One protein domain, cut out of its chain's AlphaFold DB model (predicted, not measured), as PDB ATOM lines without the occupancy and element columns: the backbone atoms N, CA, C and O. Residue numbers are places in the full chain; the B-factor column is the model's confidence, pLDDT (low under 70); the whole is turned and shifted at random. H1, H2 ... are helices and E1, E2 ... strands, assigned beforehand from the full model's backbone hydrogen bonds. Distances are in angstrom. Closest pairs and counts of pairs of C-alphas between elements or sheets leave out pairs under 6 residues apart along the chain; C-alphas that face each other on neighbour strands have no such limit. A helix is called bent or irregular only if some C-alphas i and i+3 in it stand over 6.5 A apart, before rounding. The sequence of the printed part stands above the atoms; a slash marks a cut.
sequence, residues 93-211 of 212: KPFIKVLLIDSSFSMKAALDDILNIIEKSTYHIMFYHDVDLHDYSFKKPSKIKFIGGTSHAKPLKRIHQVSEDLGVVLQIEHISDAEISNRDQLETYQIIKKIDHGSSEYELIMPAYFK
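Overview. This is residues 93 to 211 of the 212 residues of an uncharacterized protein of Tenuibacillus multivorans (UniProt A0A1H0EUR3). A strongly twisted sheet of five strands stands in the middle, with H2 and H3 side by side over one face and the kinked helix H1 over the other, which makes three layers. E3, at one edge, folds back on E2 as a hairpin, and E5 makes the other edge. The printed part has 119 residues, with three named helices and five named strands in the order E1 H1 E2 E3 H2 E4 H3 E5. The sheet runs E3 E2 E1 E4 E5 and is mixed, and the class is mixed, helices and strands. The whole is compact, with a radius of gyration of the C-alphas of 13.5 A, and its outline is rounded, 36 by 33 by 25 A.

Arrangement. E1, residues 95 to 102, is an inner strand. H1, residues 105 to 120, is on the sheet at a height of 8.6 A. It is irregular, with C-alphas 109 and 112 7.9 A apart, and has a kink of 61 degrees near residue 112. E2, residues 125 to 129, is parallel to E1, with N 127 and O 99 2.8 A apart; E1, H1 and E2 form a strand-helix-strand unit, two parallel neighbour strands with a helix between, and its crossover is right-handed. E3, residues 133 to 137, is antiparallel to E2 in a hairpin, with N 128 and O 135 3.0 A apart. H2, residues 153 to 166, is on the opposite face from H1. E4, residues 169 to 175, is parallel to E1, with N 98 and O 171 2.8 A apart. H3, residues 182 to 195, touches H2 at a shallow tilt of 19 degrees, the same way; their closest C-alphas, those of Ala 153 and Thr 188, are 4.3 A apart. E5, residues 201 to 205, is parallel to E4, with N 203 and O 172 2.8 A apart; E4, H3 and E5 form a second such unit, also right-handed. H3 lies over E5 at a height of 12.0 A. H1 is apart from H2 and H3. Every O i to N i+4 pair is within hydrogen-bond range in H2 and H3, and 8 of 12 in H1.

Along the chain. E1 begins at C-alpha 95, (113.657, 66.620, 117.539), and is 22.6 A long. H1 is 23.8 A, H2 20.0 A, H3 19.9 A and E4 19.6 A long. H2 begins at C-alpha 153, (107.994, 55.746, 99.495). E5 ends at C-alpha 205, (98.952, 68.188, 103.617).

Size, cuts and confidence. The two C-alphas farthest apart, those of Lys 93 and Ala 109, are 37.8 A apart. The printed part has no cut. The link from E3 to H2, residues 138 to 152, is long. The mean pLDDT of the printed part is 86.5; residues 138 to 143 and residue 148 are under 70.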
ATOM      1  N   LYS A  93     115.531  62.794 122.972       75.38
ATOM      2  CA  LYS A  93     115.957  62.497 121.614       75.38
ATOM      3  C   LYS A  93     115.829  63.793 120.809       75.38
ATOM      4  O   LYS A  93     114.772  64.422 120.890       75.38
ATOM      5  N   PRO A  94     116.866  64.188 120.056       83.25
ATOM      6  CA  PRO A  94     116.831  65.421 119.289       83.25
ATOM      7  C   PRO A  94     115.630  65.396 118.345       83.25
ATOM      8  O   PRO A  94     115.385  64.396 117.670       83.25
ATOM      9  N   PHE A  95     114.874  66.489 118.329       87.75
ATOM     10  CA  PHE A  95     113.657  66.620 117.539       87.75
ATOM     11  C   PHE A  95     113.927  67.419 116.260       87.75
ATOM     12  O   PHE A  95     114.472  68.520 116.315       87.75
ATOM     13  N   ILE A  96     113.528  66.887 115.101       90.69
ATOM     14  CA  ILE A  96     113.674  67.551 113.801       90.69
ATOM     15  C   ILE A  96     112.329  67.589 113.076       90.69
ATOM     16  O   ILE A  96     111.791  66.582 112.620       90.69
ATOM     17  N   LYS A  97     111.830  68.810 112.899       91.94
ATOM     18  CA  LYS A  97     110.689  69.132 112.037       91.94
ATOM     19  C   LYS A  97     111.114  69.317 110.575       91.94
ATOM     20  O   LYS A  97     111.863  70.250 110.268       91.94
ATOM     21  N   VAL A  98     110.614  68.451 109.702       93.62
ATOM     22  CA  VAL A  98     110.899  68.360 108.268       93.62
ATOM     23  C   VAL A  98     109.663  68.768 107.473       93.62
ATOM     24  O   VAL A  98     108.572  68.259 107.716       93.62
ATOM     25  N   LEU A  99     109.842  69.642 106.485       94.19
ATOM     26  CA  LEU A  99     108.857  69.859 105.429       94.19
ATOM     27  C   LEU A  99     109.294  69.102 104.179       94.19
ATOM     28  O   LEU A  99     110.374  69.356 103.653       94.19
ATOM     29  N   LEU A 100     108.466  68.189 103.695       94.69
ATOM     30  CA  LEU A 100     108.674  67.474 102.443       94.69
ATOM     31  C   LEU A 100     107.707  68.038 101.397       94.69
ATOM     32  O   LEU A 100     106.508  68.099 101.644       94.69
ATOM     33  N   ILE A 101     108.215  68.488 100.254       92.56
ATOM     34  CA  ILE A 101     107.409  69.106  99.196       92.56
ATOM     35  C   ILE A 101     107.525  68.267  97.931       92.56
ATOM     36  O   ILE A 101     108.618  68.137  97.365       92.56
ATOM     37  N   ASP A 102     106.385  67.766  97.471       91.69
ATOM     38  CA  ASP A 102     106.270  67.156  96.162       91.69
ATOM     39  C   ASP A 102     106.462  68.224  95.082       91.69
ATOM     40  O   ASP A 102     105.825  69.282  95.059       91.69
ATOM     41  N   SER A 103     107.406  67.950  94.196       89.25
ATOM     42  CA  SER A 103     107.756  68.802  93.072       89.25
ATOM     43  C   SER A 103     107.184  68.283  91.755       89.25
ATOM     44  O   SER A 103     107.613  68.741  90.703       89.25
ATOM     45  N   SER A 104     106.219  67.369  91.779       87.19
ATOM     46  CA  SER A 104     105.514  66.902  90.589       87.19
ATOM     47  C   SER A 104     104.886  68.054  89.777       87.19
ATOM     48  O   SER A 104     104.590  69.139  90.286       87.19
ATOM     49  N   PHE A 105     104.701  67.871  88.465       85.88
ATOM     50  CA  PHE A 105     104.190  68.945  87.598       85.88
ATOM     51  C   PHE A 105     102.795  69.453  87.988       85.88
ATOM     52  O   PHE A 105     102.518  70.641  87.802       85.88
ATOM     53  N   SER A 106     101.935  68.589  88.525       86.19
ATOM     54  CA  SER A 106     100.602  68.939  89.029       86.19
ATOM     55  C   SER A 106     100.682  69.971  90.156       86.19
ATOM     56  O   SER A 106      99.918  70.940  90.160       86.19
ATOM     57  N   MET A 107     101.679  69.852  91.036       88.75
ATOM     58  CA  MET A 107     101.894  70.748  92.179       88.75
ATOM     59  C   MET A 107     102.190  72.196  91.782       88.75
ATOM     60  O   MET A 107     102.019  73.107  92.594       88.75
ATOM     61  N   LYS A 108     102.554  72.451  90.518       87.69
ATOM     62  CA  LYS A 108     102.783  73.806  90.003       87.69
ATOM     63  C   LYS A 108     101.570  74.720  90.184       87.69
ATOM     64  O   LYS A 108     101.748  75.903  90.459       87.69
ATOM     65  N   ALA A 109     100.357  74.189  90.027       87.06
ATOM     66  CA  ALA A 109      99.131  74.973  90.176       87.06
ATOM     67  C   ALA A 109      98.852  75.374  91.635       87.06
ATOM     68  O   ALA A 109      98.167  76.361  91.880       87.06
ATOM     69  N   ALA A 110      99.428  74.647  92.592       88.75
ATOM     70  CA  ALA A 110      99.288  74.893  94.020       88.75
ATOM     71  C   ALA A 110     100.432  75.735  94.613       88.75
ATOM     72  O   ALA A 110     100.527  75.851  95.830       88.75
ATOM     73  N   LEU A 111     101.315  76.318  93.791       87.75
ATOM     74  CA  LEU A 111     102.512  77.019  94.272       87.75
ATOM     75  C   LEU A 111     102.201  78.090  95.331       87.75
ATOM     76  O   LEU A 111     102.886  78.141  96.350       87.75
ATOM     77  N   ASP A 112     101.167  78.904  95.123       87.31
ATOM     78  CA  ASP A 112     100.799  79.966  96.067       87.31
ATOM     79  C   ASP A 112     100.321  79.397  97.412       87.31
ATOM     80  O   ASP A 112     100.699  79.899  98.472       87.31
ATOM     81  N   ASP A 113      99.563  78.297  97.394       88.00
ATOM     82  CA  ASP A 113      99.151  77.578  98.605       88.00
ATOM     83  C   ASP A 113     100.367  77.020  99.356       88.00
ATOM     84  O   ASP A 113     100.463  77.166 100.575       88.00
ATOM     85  N   ILE A 114     101.318  76.416  98.631       88.12
ATOM     86  CA  ILE A 114     102.558  75.871  99.201       88.12
ATOM     87  C   ILE A 114     103.356  76.990  99.877       88.12
ATOM     88  O   ILE A 114     103.786  76.838 101.022       88.12
ATOM     89  N   LEU A 115     103.529  78.129  99.200       87.62
ATOM     90  CA  LEU A 115     104.229  79.286  99.756       87.62
ATOM     91  C   LEU A 115     103.534  79.795 101.021       87.62
ATOM     92  O   LEU A 115     104.204  79.974 102.034       87.62
ATOM     93  N   ASN A 116     102.206  79.923 101.008       87.25
ATOM     94  CA  ASN A 116     101.424  80.326 102.178       87.25
ATOM     95  C   ASN A 116     101.591  79.374 103.375       87.25
ATOM     96  O   ASN A 116     101.620  79.838 104.516       87.25
ATOM     97  N   ILE A 117     101.696  78.060 103.145       86.69
ATOM     98  CA  ILE A 117     101.974  77.078 104.208       86.69
ATOM     99  C   ILE A 117     103.372  77.317 104.789       86.69
ATOM    100  O   ILE A 117     103.528  77.411 106.007       86.69
ATOM    101  N   ILE A 118     104.372  77.508 103.923       87.44
ATOM    102  CA  ILE A 118     105.755  77.794 104.330       87.44
ATOM    103  C   ILE A 118     105.846  79.093 105.147       87.44
ATOM    104  O   ILE A 118     106.678  79.196 106.044       87.44
ATOM    105  N   GLU A 119     105.023  80.105 104.863       85.38
ATOM    106  CA  GLU A 119     105.053  81.366 105.615       85.38
ATOM    107  C   GLU A 119     104.479  81.256 107.031       85.38
ATOM    108  O   GLU A 119     104.877  82.027 107.904       85.38
ATOM    109  N   LYS A 120     103.545  80.326 107.252       85.12
ATOM    110  CA  LYS A 120     102.811  80.179 108.519       85.12
ATOM    111  C   LYS A 120     103.507  79.273 109.530       85.12
ATOM    112  O   LYS A 120     103.174  79.330 110.711       85.12
ATOM    113  N   SER A 121     104.459  78.465 109.078       80.94
ATOM    114  CA  SER A 121     105.088  77.417 109.875       80.94
ATOM    115  C   SER A 121     106.610  77.529 109.854       80.94
ATOM    116  O   SER A 121     107.217  77.965 108.878       80.94
ATOM    117  N   THR A 122     107.251  77.107 110.942       85.56
ATOM    118  CA  THR A 122     108.712  77.026 111.047       85.56
ATOM    119  C   THR A 122     109.169  75.581 110.913       85.56
ATOM    120  O   THR A 122     108.693  74.719 111.651       85.56
ATOM    121  N   TYR A 123     110.128  75.328 110.026       88.94
ATOM    122  CA  TYR A 123     110.717  74.008 109.795       88.94
ATOM    123  C   TYR A 123     112.233  74.080 109.966       88.94
ATOM    124  O   TYR A 123     112.840  75.106 109.656       88.94
ATOM    125  N   HIS A 124     112.850  72.997 110.437       89.50
ATOM    126  CA  HIS A 124     114.310  72.919 110.545       89.50
ATOM    127  C   HIS A 124     114.944  72.675 109.178       89.50
ATOM    128  O   HIS A 124     116.018  73.193 108.882       89.50
ATOM    129  N   ILE A 125     114.264  71.889 108.343       90.00
ATOM    130  CA  ILE A 125     114.680  71.593 106.980       90.00
ATOM    131  C   ILE A 125     113.472  71.442 106.065       90.00
ATOM    132  O   ILE A 125     112.434  70.912 106.461       90.00
ATOM    133  N   MET A 126     113.639  71.895 104.828       91.31
ATOM    134  CA  MET A 126     112.702  71.685 103.736       91.31
ATOM    135  C   MET A 126     113.372  70.826 102.665       91.31
ATOM    136  O   MET A 126     114.444  71.200 102.197       91.31
ATOM    137  N   PHE A 127     112.748  69.722 102.264       91.94
ATOM    138  CA  PHE A 127     113.178  68.854 101.171       91.94
ATOM    139  C   PHE A 127     112.217  68.939  99.991       91.94
ATOM    140  O   PHE A 127     111.002  68.967 100.174       91.94
ATOM    141  N   TYR A 128     112.770  68.889  98.782       90.50
ATOM    142  CA  TYR A 128     112.007  68.704  97.549       90.50
ATOM    143  C   TYR A 128     112.208  67.291  97.028       90.50
ATOM    144  O   TYR A 128     113.343  66.792  97.011       90.50
ATOM    145  N   HIS A 129     111.126  66.668  96.570       91.31
ATOM    146  CA  HIS A 129     111.203  65.358  95.941       91.31
ATOM    147  C   HIS A 129     110.339  65.239  94.693       91.31
ATOM    148  O   HIS A 129     109.381  65.977  94.489       91.31
ATOM    149  N   ASP A 130     110.732  64.306  93.840       87.12
ATOM    150  CA  ASP A 130     109.946  63.762  92.738       87.12
ATOM    151  C   ASP A 130     109.861  62.240  92.960       87.12
ATOM    152  O   ASP A 130     109.118  61.771  93.821       87.12
ATOM    153  N   VAL A 131     110.718  61.472  92.288       87.62
ATOM    154  CA  VAL A 131     111.042  60.073  92.581       87.62
ATOM    155  C   VAL A 131     112.049  59.969  93.735       87.62
ATOM    156  O   VAL A 131     112.073  58.966  94.448       87.62
ATOM    157  N   ASP A 132     112.917  60.970  93.907       88.00
ATOM    158  CA  ASP A 132     113.950  60.998  94.947       88.00
ATOM    159  C   ASP A 132     114.085  62.396  95.568       88.00
ATOM    160  O   ASP A 132     113.576  63.384  95.039       88.00
ATOM    161  N   LEU A 133     114.810  62.489  96.683       89.50
ATOM    162  CA  LEU A 133     115.221  63.763  97.274       89.50
ATOM    163  C   LEU A 133     116.264  64.416  96.370       89.50
ATOM    164  O   LEU A 133     117.259  63.770  96.043       89.50
ATOM    165  N   HIS A 134     116.089  65.679  95.992       85.25
ATOM    166  CA  HIS A 134     117.011  66.329  95.047       85.25
ATOM    167  C   HIS A 134     117.377  67.780  95.384       85.25
ATOM    168  O   HIS A 134     118.217  68.360  94.701       85.25
ATOM    169  N   ASP A 135     116.768  68.382  96.404       78.25
ATOM    170  CA  ASP A 135     117.112  69.729  96.865       78.25
ATOM    171  C   ASP A 135     116.675  69.904  98.330       78.25
ATOM    172  O   ASP A 135     115.727  69.249  98.778       78.25
ATOM    173  N   TYR A 136     117.370  70.762  99.078       78.88
ATOM    174  CA  TYR A 136     116.992  71.125 100.439       78.88
ATOM    175  C   TYR A 136     117.312  72.586 100.752       78.88
ATOM    176  O   TYR A 136     118.288  73.152 100.265       78.88
ATOM    177  N   SER A 137     116.500  73.205 101.606       75.56
ATOM    178  CA  SER A 137     116.717  74.578 102.055       75.56
ATOM    179  C   SER A 137     116.489  74.718 103.555       75.56
ATOM    180  O   SER A 137     115.542  74.163 104.109       75.56
ATOM    181  N   PHE A 138     117.342  75.522 104.191       67.88
ATOM    182  CA  PHE A 138     117.147  76.004 105.561       67.88
ATOM    183  C   PHE A 138     116.286  77.284 105.619       67.88
ATOM    184  O   PHE A 138     115.942  77.747 106.702       67.88
ATOM    185  N   LYS A 139     115.980  77.909 104.469       64.06
ATOM    186  CA  LYS A 139     115.217  79.170 104.352       64.06
ATOM    187  C   LYS A 139     114.090  79.066 103.313       64.06
ATOM    188  O   LYS A 139     114.064  78.127 102.521       64.06
ATOM    189  N   LYS A 140     113.186  80.056 103.278       64.31
ATOM    190  CA  LYS A 140     112.088  80.125 102.294       64.31
ATOM    191  C   LYS A 140     112.615  79.930 100.858       64.31
ATOM    192  O   LYS A 140     113.594  80.589 100.493       64.31
ATOM    193  N   PRO A 141     111.998  79.058 100.041       62.53
ATOM    194  CA  PRO A 141     112.396  78.883  98.654       62.53
ATOM    195  C   PRO A 141     112.249  80.180  97.879       62.53
ATOM    196  O   PRO A 141     111.209  80.826  97.931       62.53
ATOM    197  N   SER A 142     113.268  80.519  97.095       55.69
ATOM    198  CA  SER A 142     113.156  81.601  96.121       55.69
ATOM    199  C   SER A 142     112.483  81.136  94.826       55.69
ATOM    200  O   SER A 142     111.792  81.945  94.213       55.69
ATOM    201  N   LYS A 143     112.637  79.859  94.412       65.44
ATOM    202  CA  LYS A 143     111.935  79.239  93.262       65.44
ATOM    203  C   LYS A 143     111.850  77.708  93.393       65.44
ATOM    204  O   LYS A 143     112.852  77.027  93.176       65.44
ATOM    205  N   ILE A 144     110.663  77.164  93.674       71.31
ATOM    206  CA  ILE A 144     110.400  75.715  93.577       71.31
ATOM    207  C   ILE A 144     110.399  75.330  92.092       71.31
ATOM    208  O   ILE A 144     109.731  75.966  91.276       71.31
ATOM    209  N   LYS A 145     111.180  74.313  91.719       75.38
ATOM    210  CA  LYS A 145     111.214  73.788  90.347       75.38
ATOM    211  C   LYS A 145     110.410  72.498  90.287       75.38
ATOM    212  O   LYS A 145     110.848  71.515  90.873       75.38
ATOM    213  N   PHE A 146     109.310  72.520  89.544       78.06
ATOM    214  CA  PHE A 146     108.451  71.357  89.338       78.06
ATOM    215  C   PHE A 146     108.937  70.486  88.170       78.06
ATOM    216  O   PHE A 146     109.361  71.016  87.139       78.06
ATOM    217  N   ILE A 147     108.916  69.169  88.351       70.62
ATOM    218  CA  ILE A 147     109.497  68.125  87.502       70.62
ATOM    219  C   ILE A 147     108.506  66.951  87.417       70.62
ATOM    220  O   ILE A 147     107.581  66.852  88.208       70.62
ATOM    221  N   GLY A 148     108.638  66.081  86.416       68.88
ATOM    222  CA  GLY A 148     107.758  64.923  86.245       68.88
ATOM    223  C   GLY A 148     108.163  63.714  87.088       68.88
ATOM    224  O   GLY A 148     109.351  63.450  87.271       68.88
ATOM    225  N   GLY A 149     107.159  62.934  87.494       74.25
ATOM    226  CA  GLY A 149     107.308  61.726  88.306       74.25
ATOM    227  C   GLY A 149     107.098  61.995  89.797       74.25
ATOM    228  O   GLY A 149     107.438  63.068  90.285       74.25
ATOM    229  N   THR A 150     106.558  61.001  90.505       82.38
ATOM    230  CA  THR A 150     106.252  61.097  91.938       82.38
ATOM    231  C   THR A 150     106.452  59.734  92.602       82.38
ATOM    232  O   THR A 150     105.917  58.723  92.140       82.38
ATOM    233  N   SER A 151     107.237  59.692  93.676       88.56
ATOM    234  CA  SER A 151     107.301  58.592  94.642       88.56
ATOM    235  C   SER A 151     107.372  59.192  96.035       88.56
ATOM    236  O   SER A 151     108.189  60.069  96.312       88.56
ATOM    237  N   HIS A 152     106.516  58.705  96.920       93.06
ATOM    238  CA  HIS A 152     106.520  59.068  98.331       93.06
ATOM    239  C   HIS A 152     107.377  58.086  99.127       93.06
ATOM    240  O   HIS A 152     108.101  58.478 100.045       93.06
ATOM    241  N   ALA A 153     107.343  56.807  98.746       93.38
ATOM    242  CA  ALA A 153     107.994  55.746  99.495       93.38
ATOM    243  C   ALA A 153     109.512  55.944  99.556       93.38
ATOM    244  O   ALA A 153     110.112  55.864 100.629       93.38
ATOM    245  N   LYS A 154     110.157  56.226  98.419       93.06
ATOM    246  CA  LYS A 154     111.621  56.321  98.372       93.06
ATOM    247  C   LYS A 154     112.164  57.498  99.202       93.06
ATOM    248  O   LYS A 154     113.027  57.235 100.043       93.06
ATOM    249  N   PRO A 155     111.676  58.747  99.057       94.06
ATOM    250  CA  PRO A 155     112.115  59.865  99.898       94.06
ATOM    251  C   PRO A 155     111.882  59.622 101.391       94.06
ATOM    252  O   PRO A 155     112.800  59.809 102.193       94.06
ATOM    253  N   LEU A 156     110.691  59.138 101.767       95.25
ATOM    254  CA  LEU A 156     110.351  58.877 103.168       95.25
ATOM    255  C   LEU A 156     111.227  57.784 103.773       95.25
ATOM    256  O   LEU A 156     111.693  57.929 104.900       95.25
ATOM    257  N   LYS A 157     111.516  56.716 103.019       94.94
ATOM    258  CA  LYS A 157     112.408  55.644 103.472       94.94
ATOM    259  C   LYS A 157     113.804  56.170 103.791       94.94
ATOM    260  O   LYS A 157     114.367  55.790 104.813       94.94
ATOM    261  N   ARG A 158     114.354  57.038 102.935       94.44
ATOM    262  CA  ARG A 158     115.688  57.627 103.130       94.44
ATOM    263  C   ARG A 158     115.730  58.521 104.368       94.44
ATOM    264  O   ARG A 158     116.630  58.374 105.188       94.44
ATOM    265  N   ILE A 159     114.733  59.395 104.530       94.75
ATOM    266  CA  ILE A 159     114.603  60.262 105.712       94.75
ATOM    267  C   ILE A 159     114.497  59.421 106.989       94.75
ATOM    268  O   ILE A 159     115.237  59.651 107.945       94.75
ATOM    269  N   HIS A 160     113.609  58.427 106.987       93.56
ATOM    270  CA  HIS A 160     113.384  57.559 108.135       93.56
ATOM    271  C   HIS A 160     114.653  56.792 108.525       93.56
ATOM    272  O   HIS A 160     115.034  56.820 109.691       93.56
ATOM    273  N   GLN A 161     115.357  56.202 107.557       94.06
ATOM    274  CA  GLN A 161     116.584  55.452 107.823       94.06
ATOM    275  C   GLN A 161     117.654  56.317 108.505       94.06
ATOM    276  O   GLN A 161     118.169  55.943 109.552       94.06
ATOM    277  N   VAL A 162     117.926  57.515 107.975       93.19
ATOM    278  CA  VAL A 162     118.907  58.436 108.580       93.19
ATOM    279  C   VAL A 162     118.481  58.871 109.985       93.19
ATOM    280  O   VAL A 162     119.325  59.021 110.868       93.19
ATOM    281  N   SER A 163     117.180  59.059 110.218       91.62
ATOM    282  CA  SER A 163     116.681  59.425 111.545       91.62
ATOM    283  C   SER A 163     116.799  58.307 112.574       91.62
ATOM    284  O   SER A 163     117.168  58.588 113.712       91.62
ATOM    285  N   GLU A 164     116.542  57.054 112.184       90.81
ATOM    286  CA  GLU A 164     116.715  55.900 113.068       90.81
ATOM    287  C   GLU A 164     118.186  55.725 113.432       90.81
ATOM    288  O   GLU A 164     118.514  55.605 114.613       90.81
ATOM    289  N   ASP A 165     119.070  55.802 112.435       90.69
ATOM    290  CA  ASP A 165     120.505  55.626 112.632       90.69
ATOM    291  C   ASP A 165     121.109  56.705 113.561       90.69
ATOM    292  O   ASP A 165     122.077  56.449 114.279       90.69
ATOM    293  N   LEU A 166     120.527  57.912 113.578       89.31
ATOM    294  CA  LEU A 166     120.929  59.027 114.446       89.31
ATOM    295  C   LEU A 166     120.112  59.141 115.745       89.31
ATOM    296  O   LEU A 166     120.405  60.006 116.570       89.31
ATOM    297  N   GLY A 167     119.095  58.298 115.947       88.12
ATOM    298  CA  GLY A 167     118.227  58.342 117.128       88.12
ATOM    299  C   GLY A 167     117.383  59.618 117.250       88.12
ATOM    300  O   GLY A 167     117.060  60.031 118.365       88.12
ATOM    301  N   VAL A 168     117.036  60.238 116.121       89.06
ATOM    302  CA  VAL A 168     116.290  61.501 116.026       89.06
ATOM    303  C   VAL A 168     114.781  61.238 116.021       89.06
ATOM    304  O   VAL A 168     114.308  60.290 115.398       89.06
ATOM    305  N   VAL A 169     114.012  62.108 116.676       91.00
ATOM    306  CA  VAL A 169     112.547  62.151 116.558       91.00
ATOM    307  C   VAL A 169     112.160  63.083 115.415       91.00
ATOM    308  O   VAL A 169     112.653  64.208 115.337       91.00
ATOM    309  N   LEU A 170     111.273  62.631 114.531       92.81
ATOM    310  CA  LEU A 170     110.858  63.379 113.348       92.81
ATOM    311  C   LEU A 170     109.423  63.863 113.445       92.81
ATOM    312  O   LEU A 170     108.541  63.106 113.818       92.81
ATOM    313  N   GLN A 171     109.184  65.078 112.970       93.44
ATOM    314  CA  GLN A 171     107.858  65.501 112.536       93.44
ATOM    315  C   GLN A 171     107.942  65.837 111.052       93.44
ATOM    316  O   GLN A 171     108.631  66.786 110.682       93.44
ATOM    317  N   ILE A 172     107.283  65.053 110.203       94.81
ATOM    318  CA  ILE A 172     107.275  65.259 108.755       94.81
ATOM    319  C   ILE A 172     105.913  65.805 108.346       94.81
ATOM    320  O   ILE A 172     104.915  65.096 108.410       94.81
ATOM    321  N   GLU A 173     105.888  67.038 107.859       94.62
ATOM    322  CA  GLU A 173     104.749  67.559 107.107       94.62
ATOM    323  C   GLU A 173     105.049  67.391 105.621       94.62
ATOM    324  O   GLU A 173     106.076  67.859 105.129       94.62
ATOM    325  N   HIS A 174     104.181  66.692 104.902       95.19
ATOM    326  CA  HIS A 174     104.374  66.364 103.500       95.19
ATOM    327  C   HIS A 174     103.307  67.045 102.647       95.19
ATOM    328  O   HIS A 174     102.129  66.722 102.752       95.19
ATOM    329  N   ILE A 175     103.716  67.977 101.789       93.25
ATOM    330  CA  ILE A 175     102.826  68.662 100.855       93.25
ATOM    331  C   ILE A 175     102.828  67.931  99.510       93.25
ATOM    332  O   ILE A 175     103.833  67.959  98.803       93.25
ATOM    333  N   SER A 176     101.701  67.318  99.148       92.31
ATOM    334  CA  SER A 176     101.512  66.597  97.881       92.31
ATOM    335  C   SER A 176     100.031  66.566  97.482       92.31
ATOM    336  O   SER A 176      99.144  66.720  98.326       92.31
ATOM    337  N   ASP A 177      99.757  66.356  96.196       87.19
ATOM    338  CA  ASP A 177      98.427  66.049  95.657       87.19
ATOM    339  C   ASP A 177      98.011  64.578  95.868       87.19
ATOM    340  O   ASP A 177      96.866  64.217  95.606       87.19
ATOM    341  N   ALA A 178      98.919  63.754  96.407       78.25
ATOM    342  CA  ALA A 178      98.748  62.332  96.689       78.25
ATOM    343  C   ALA A 178      98.567  61.428  95.454       78.25
ATOM    344  O   ALA A 178      98.193  60.257  95.602       78.25
ATOM    345  N   GLU A 179      98.869  61.915  94.248       83.31
ATOM    346  CA  GLU A 179      98.766  61.129  93.019       83.31
ATOM    347  C   GLU A 179      99.999  60.230  92.818       83.31
ATOM    348  O   GLU A 179     100.947  60.543  92.100       83.31
ATOM    349  N   ILE A 180      99.973  59.054  93.450       84.88
ATOM    350  CA  ILE A 180     101.024  58.028  93.343       84.88
ATOM    351  C   ILE A 180     100.465  56.651  92.969       84.88
ATOM    352  O   ILE A 180      99.296  56.342  93.201       84.88
ATOM    353  N   SER A 181     101.317  55.791  92.399       86.56
ATOM    354  CA  SER A 181     100.936  54.426  92.007       86.56
ATOM    355  C   SER A 181     100.496  53.570  93.206       86.56
ATOM    356  O   SER A 181     101.055  53.694  94.292       86.56
ATOM    357  N   ASN A 182      99.571  52.621  93.006       86.56
ATOM    358  CA  ASN A 182      99.084  51.723  94.073       86.56
ATOM    359  C   ASN A 182     100.211  50.981  94.814       86.56
ATOM    360  O   ASN A 182     100.118  50.727  96.014       86.56
ATOM    361  N   ARG A 183     101.283  50.621  94.098       88.75
ATOM    362  CA  ARG A 183     102.461  49.995  94.706       88.75
ATOM    363  C   ARG A 183     103.170  50.962  95.656       88.75
ATOM    364  O   ARG A 183     103.437  50.600  96.797       88.75
ATOM    365  N   ASP A 184     103.444  52.178  95.189       88.12
ATOM    366  CA  ASP A 184     104.106  53.216  95.987       88.12
ATOM    367  C   ASP A 184     103.244  53.627  97.189       88.12
ATOM    368  O   ASP A 184     103.775  53.844  98.271       88.12
ATOM    369  N   GLN A 185     101.912  53.628  97.048       89.00
ATOM    370  CA  GLN A 185     100.979  53.870  98.154       89.00
ATOM    371  C   GLN A 185     101.132  52.837  99.272       89.00
ATOM    372  O   GLN A 185     101.219  53.203 100.444       89.00
ATOM    373  N   LEU A 186     101.187  51.547  98.921       90.25
ATOM    374  CA  LEU A 186     101.348  50.474  99.901       90.25
ATOM    375  C   LEU A 186     102.697  50.577 100.623       90.25
ATOM    376  O   LEU A 186     102.748  50.466 101.849       90.25
ATOM    377  N   GLU A 187     103.778  50.803  99.875       92.94
ATOM    378  CA  GLU A 187     105.124  50.974 100.437       92.94
ATOM    379  C   GLU A 187     105.190  52.218 101.343       92.94
ATOM    380  O   GLU A 187     105.692  52.150 102.466       92.94
ATOM    381  N   THR A 188     104.593  53.327 100.909       92.44
ATOM    382  CA  THR A 188     104.479  54.572 101.680       92.44
ATOM    383  C   THR A 188     103.739  54.352 102.990       92.44
ATOM    384  O   THR A 188     104.231  54.740 104.044       92.44
ATOM    385  N   TYR A 189     102.598  53.661 102.960       91.94
ATOM    386  CA  TYR A 189     101.824  53.349 104.160       91.94
ATOM    387  C   TYR A 189     102.624  52.529 105.182       91.94
ATOM    388  O   TYR A 189     102.549  52.778 106.386       91.94
ATOM    389  N   GLN A 190     103.418  51.561 104.716       93.19
ATOM    390  CA  GLN A 190     104.288  50.774 105.593       93.19
ATOM    391  C   GLN A 190     105.378  51.628 106.243       93.19
ATOM    392  O   GLN A 190     105.717  51.391 107.399       93.19
ATOM    393  N   ILE A 191     105.929  52.604 105.518       93.00
ATOM    394  CA  ILE A 191     106.952  53.514 106.041       93.00
ATOM    395  C   ILE A 191     106.337  54.501 107.033       93.00
ATOM    396  O   ILE A 191     106.873  54.654 108.125       93.00
ATOM    397  N   ILE A 192     105.187  55.097 106.709       92.50
ATOM    398  CA  ILE A 192     104.455  56.003 107.608       92.50
ATOM    399  C   ILE A 192     104.159  55.305 108.933       92.50
ATOM    400  O   ILE A 192     104.469  55.846 109.982       92.50
ATOM    401  N   LYS A 193     103.687  54.054 108.905       90.38
ATOM    402  CA  LYS A 193     103.476  53.271 110.132       90.38
ATOM    403  C   LYS A 193     104.721  53.114 110.998       90.38
ATOM    404  O   LYS A 193     104.585  53.000 112.209       90.38
ATOM    405  N   LYS A 194     105.907  53.029 110.393       89.75
ATOM    406  CA  LYS A 194     107.169  52.951 111.138       89.75
ATOM    407  C   LYS A 194     107.562  54.308 111.705       89.75
ATOM    408  O   LYS A 194     108.054  54.360 112.822       89.75
ATOM    409  N   ILE A 195     107.312  55.383 110.957       87.50
ATOM    410  CA  ILE A 195     107.542  56.758 111.410       87.50
ATOM    411  C   ILE A 195     106.607  57.087 112.578       87.50
ATOM    412  O   ILE A 195     107.091  57.471 113.629       87.50
ATOM    413  N   ASP A 196     105.305  56.842 112.445       86.25
ATOM    414  CA  ASP A 196     104.306  57.107 113.492       86.25
ATOM    415  C   ASP A 196     104.447  56.183 114.716       86.25
ATOM    416  O   ASP A 196     103.784  56.362 115.740       86.25
ATOM    417  N   HIS A 197     105.297  55.155 114.637       75.31
ATOM    418  CA  HIS A 197     105.554  54.277 115.765       75.31
ATOM    419  C   HIS A 197     106.547  54.929 116.739       75.31
ATOM    420  O   HIS A 197     107.762  54.785 116.618       75.31
ATOM    421  N   GLY A 198     106.032  55.579 117.783       70.81
ATOM    422  CA  GLY A 198     106.836  56.138 118.871       70.81
ATOM    423  C   GLY A 198     106.512  57.604 119.124       70.81
ATOM    424  O   GLY A 198     105.372  57.930 119.426       70.81
ATOM    425  N   SER A 199     107.529  58.468 119.065       80.12
ATOM    426  CA  SER A 199     107.395  59.923 119.269       80.12
ATOM    427  C   SER A 199     107.466  60.728 117.970       80.12
ATOM    428  O   SER A 199     107.374  61.950 118.021       80.12
ATOM    429  N   SER A 200     107.704  60.061 116.840       87.31
ATOM    430  CA  SER A 200     107.763  60.693 115.525       87.31
ATOM    431  C   SER A 200     106.368  60.723 114.893       87.31
ATOM    432  O   SER A 200     105.535  59.877 115.202       87.31
ATOM    433  N   GLU A 201     106.120  61.695 114.020       91.19
ATOM    434  CA  GLU A 201     104.806  61.965 113.430       91.19
ATOM    435  C   GLU A 201     104.923  62.272 111.933       91.19
ATOM    436  O   GLU A 201     105.849  62.966 111.495       91.19
ATOM    437  N   TYR A 202     103.959  61.794 111.149       93.50
ATOM    438  CA  TYR A 202     103.792  62.137 109.740       93.50
ATOM    439  C   TYR A 202     102.404  62.736 109.462       93.50
ATOM    440  O   TYR A 202     101.373  62.162 109.808       93.50
ATOM    441  N   GLU A 203     102.371  63.858 108.742       93.00
ATOM    442  CA  GLU A 203     101.144  64.497 108.267       93.00
ATOM    443  C   GLU A 203     101.205  64.744 106.755       93.00
ATOM    444  O   GLU A 203     102.142  65.357 106.247       93.00
ATOM    445  N   LEU A 204     100.174  64.302 106.027       91.25
ATOM    446  CA  LEU A 204      99.988  64.634 104.614       91.25
ATOM    447  C   LEU A 204      99.088  65.869 104.478       91.25
ATOM    448  O   LEU A 204      97.912  65.843 104.841       91.25
ATOM    449  N   ILE A 205      99.625  66.922 103.872       90.62
ATOM    450  CA  ILE A 205      98.952  68.188 103.617       90.62
ATOM    451  C   ILE A 205      98.636  68.288 102.126       90.62
ATOM    452  O   ILE A 205      99.506  68.553 101.301       90.62
ATOM    453  N   MET A 206      97.361  68.140 101.777       88.88
ATOM    454  CA  MET A 206      96.899  68.456 100.423       88.88
ATOM    455  C   MET A 206      96.646  69.967 100.289       88.88
ATOM    456  O   MET A 206      95.861  70.510 101.085       88.88
ATOM    457  N   PRO A 207      97.248  70.651  99.295       86.75
ATOM    458  CA  PRO A 207      96.929  72.042  98.987       86.75
ATOM    459  C   PRO A 207      95.437  72.255  98.703       86.75
ATOM    460  O   PRO A 207      94.743  71.340  98.250       86.75
ATOM    461  N   ALA A 208      94.929  73.463  98.964       84.00
ATOM    462  CA  ALA A 208      93.507  73.766  98.810       84.00
ATOM    463  C   ALA A 208      93.048  73.597  97.357       84.00
ATOM    464  O   ALA A 208      91.957  73.075  97.129       84.00
ATOM    465  N   TYR A 209      93.923  73.929  96.402       81.12
ATOM    466  CA  TYR A 209      93.721  73.695  94.971       81.12
ATOM    467  C   TYR A 209      93.231  72.273  94.626       81.12
ATOM    468  O   TYR A 209      92.412  72.107  93.727       81.12
ATOM    469  N   PHE A 210      93.680  71.243  95.352       78.69
ATOM    470  CA  PHE A 210      93.330  69.843  95.070       78.69
ATOM    471  C   PHE A 210      92.135  69.313  95.876       78.69
ATOM    472  O   PHE A 210      91.718  68.175  95.676       78.69
ATOM    473  N   LYS A 211      91.572  70.107  96.796       75.38
ATOM    474  CA  LYS A 211      90.440  69.689  97.648       75.38
ATOM    475  C   LYS A 211      89.067  69.889  96.994       75.38
ATOM    476  O   LYS A 211      88.060  69.499  97.584       75.38
TER     477      LYS A 211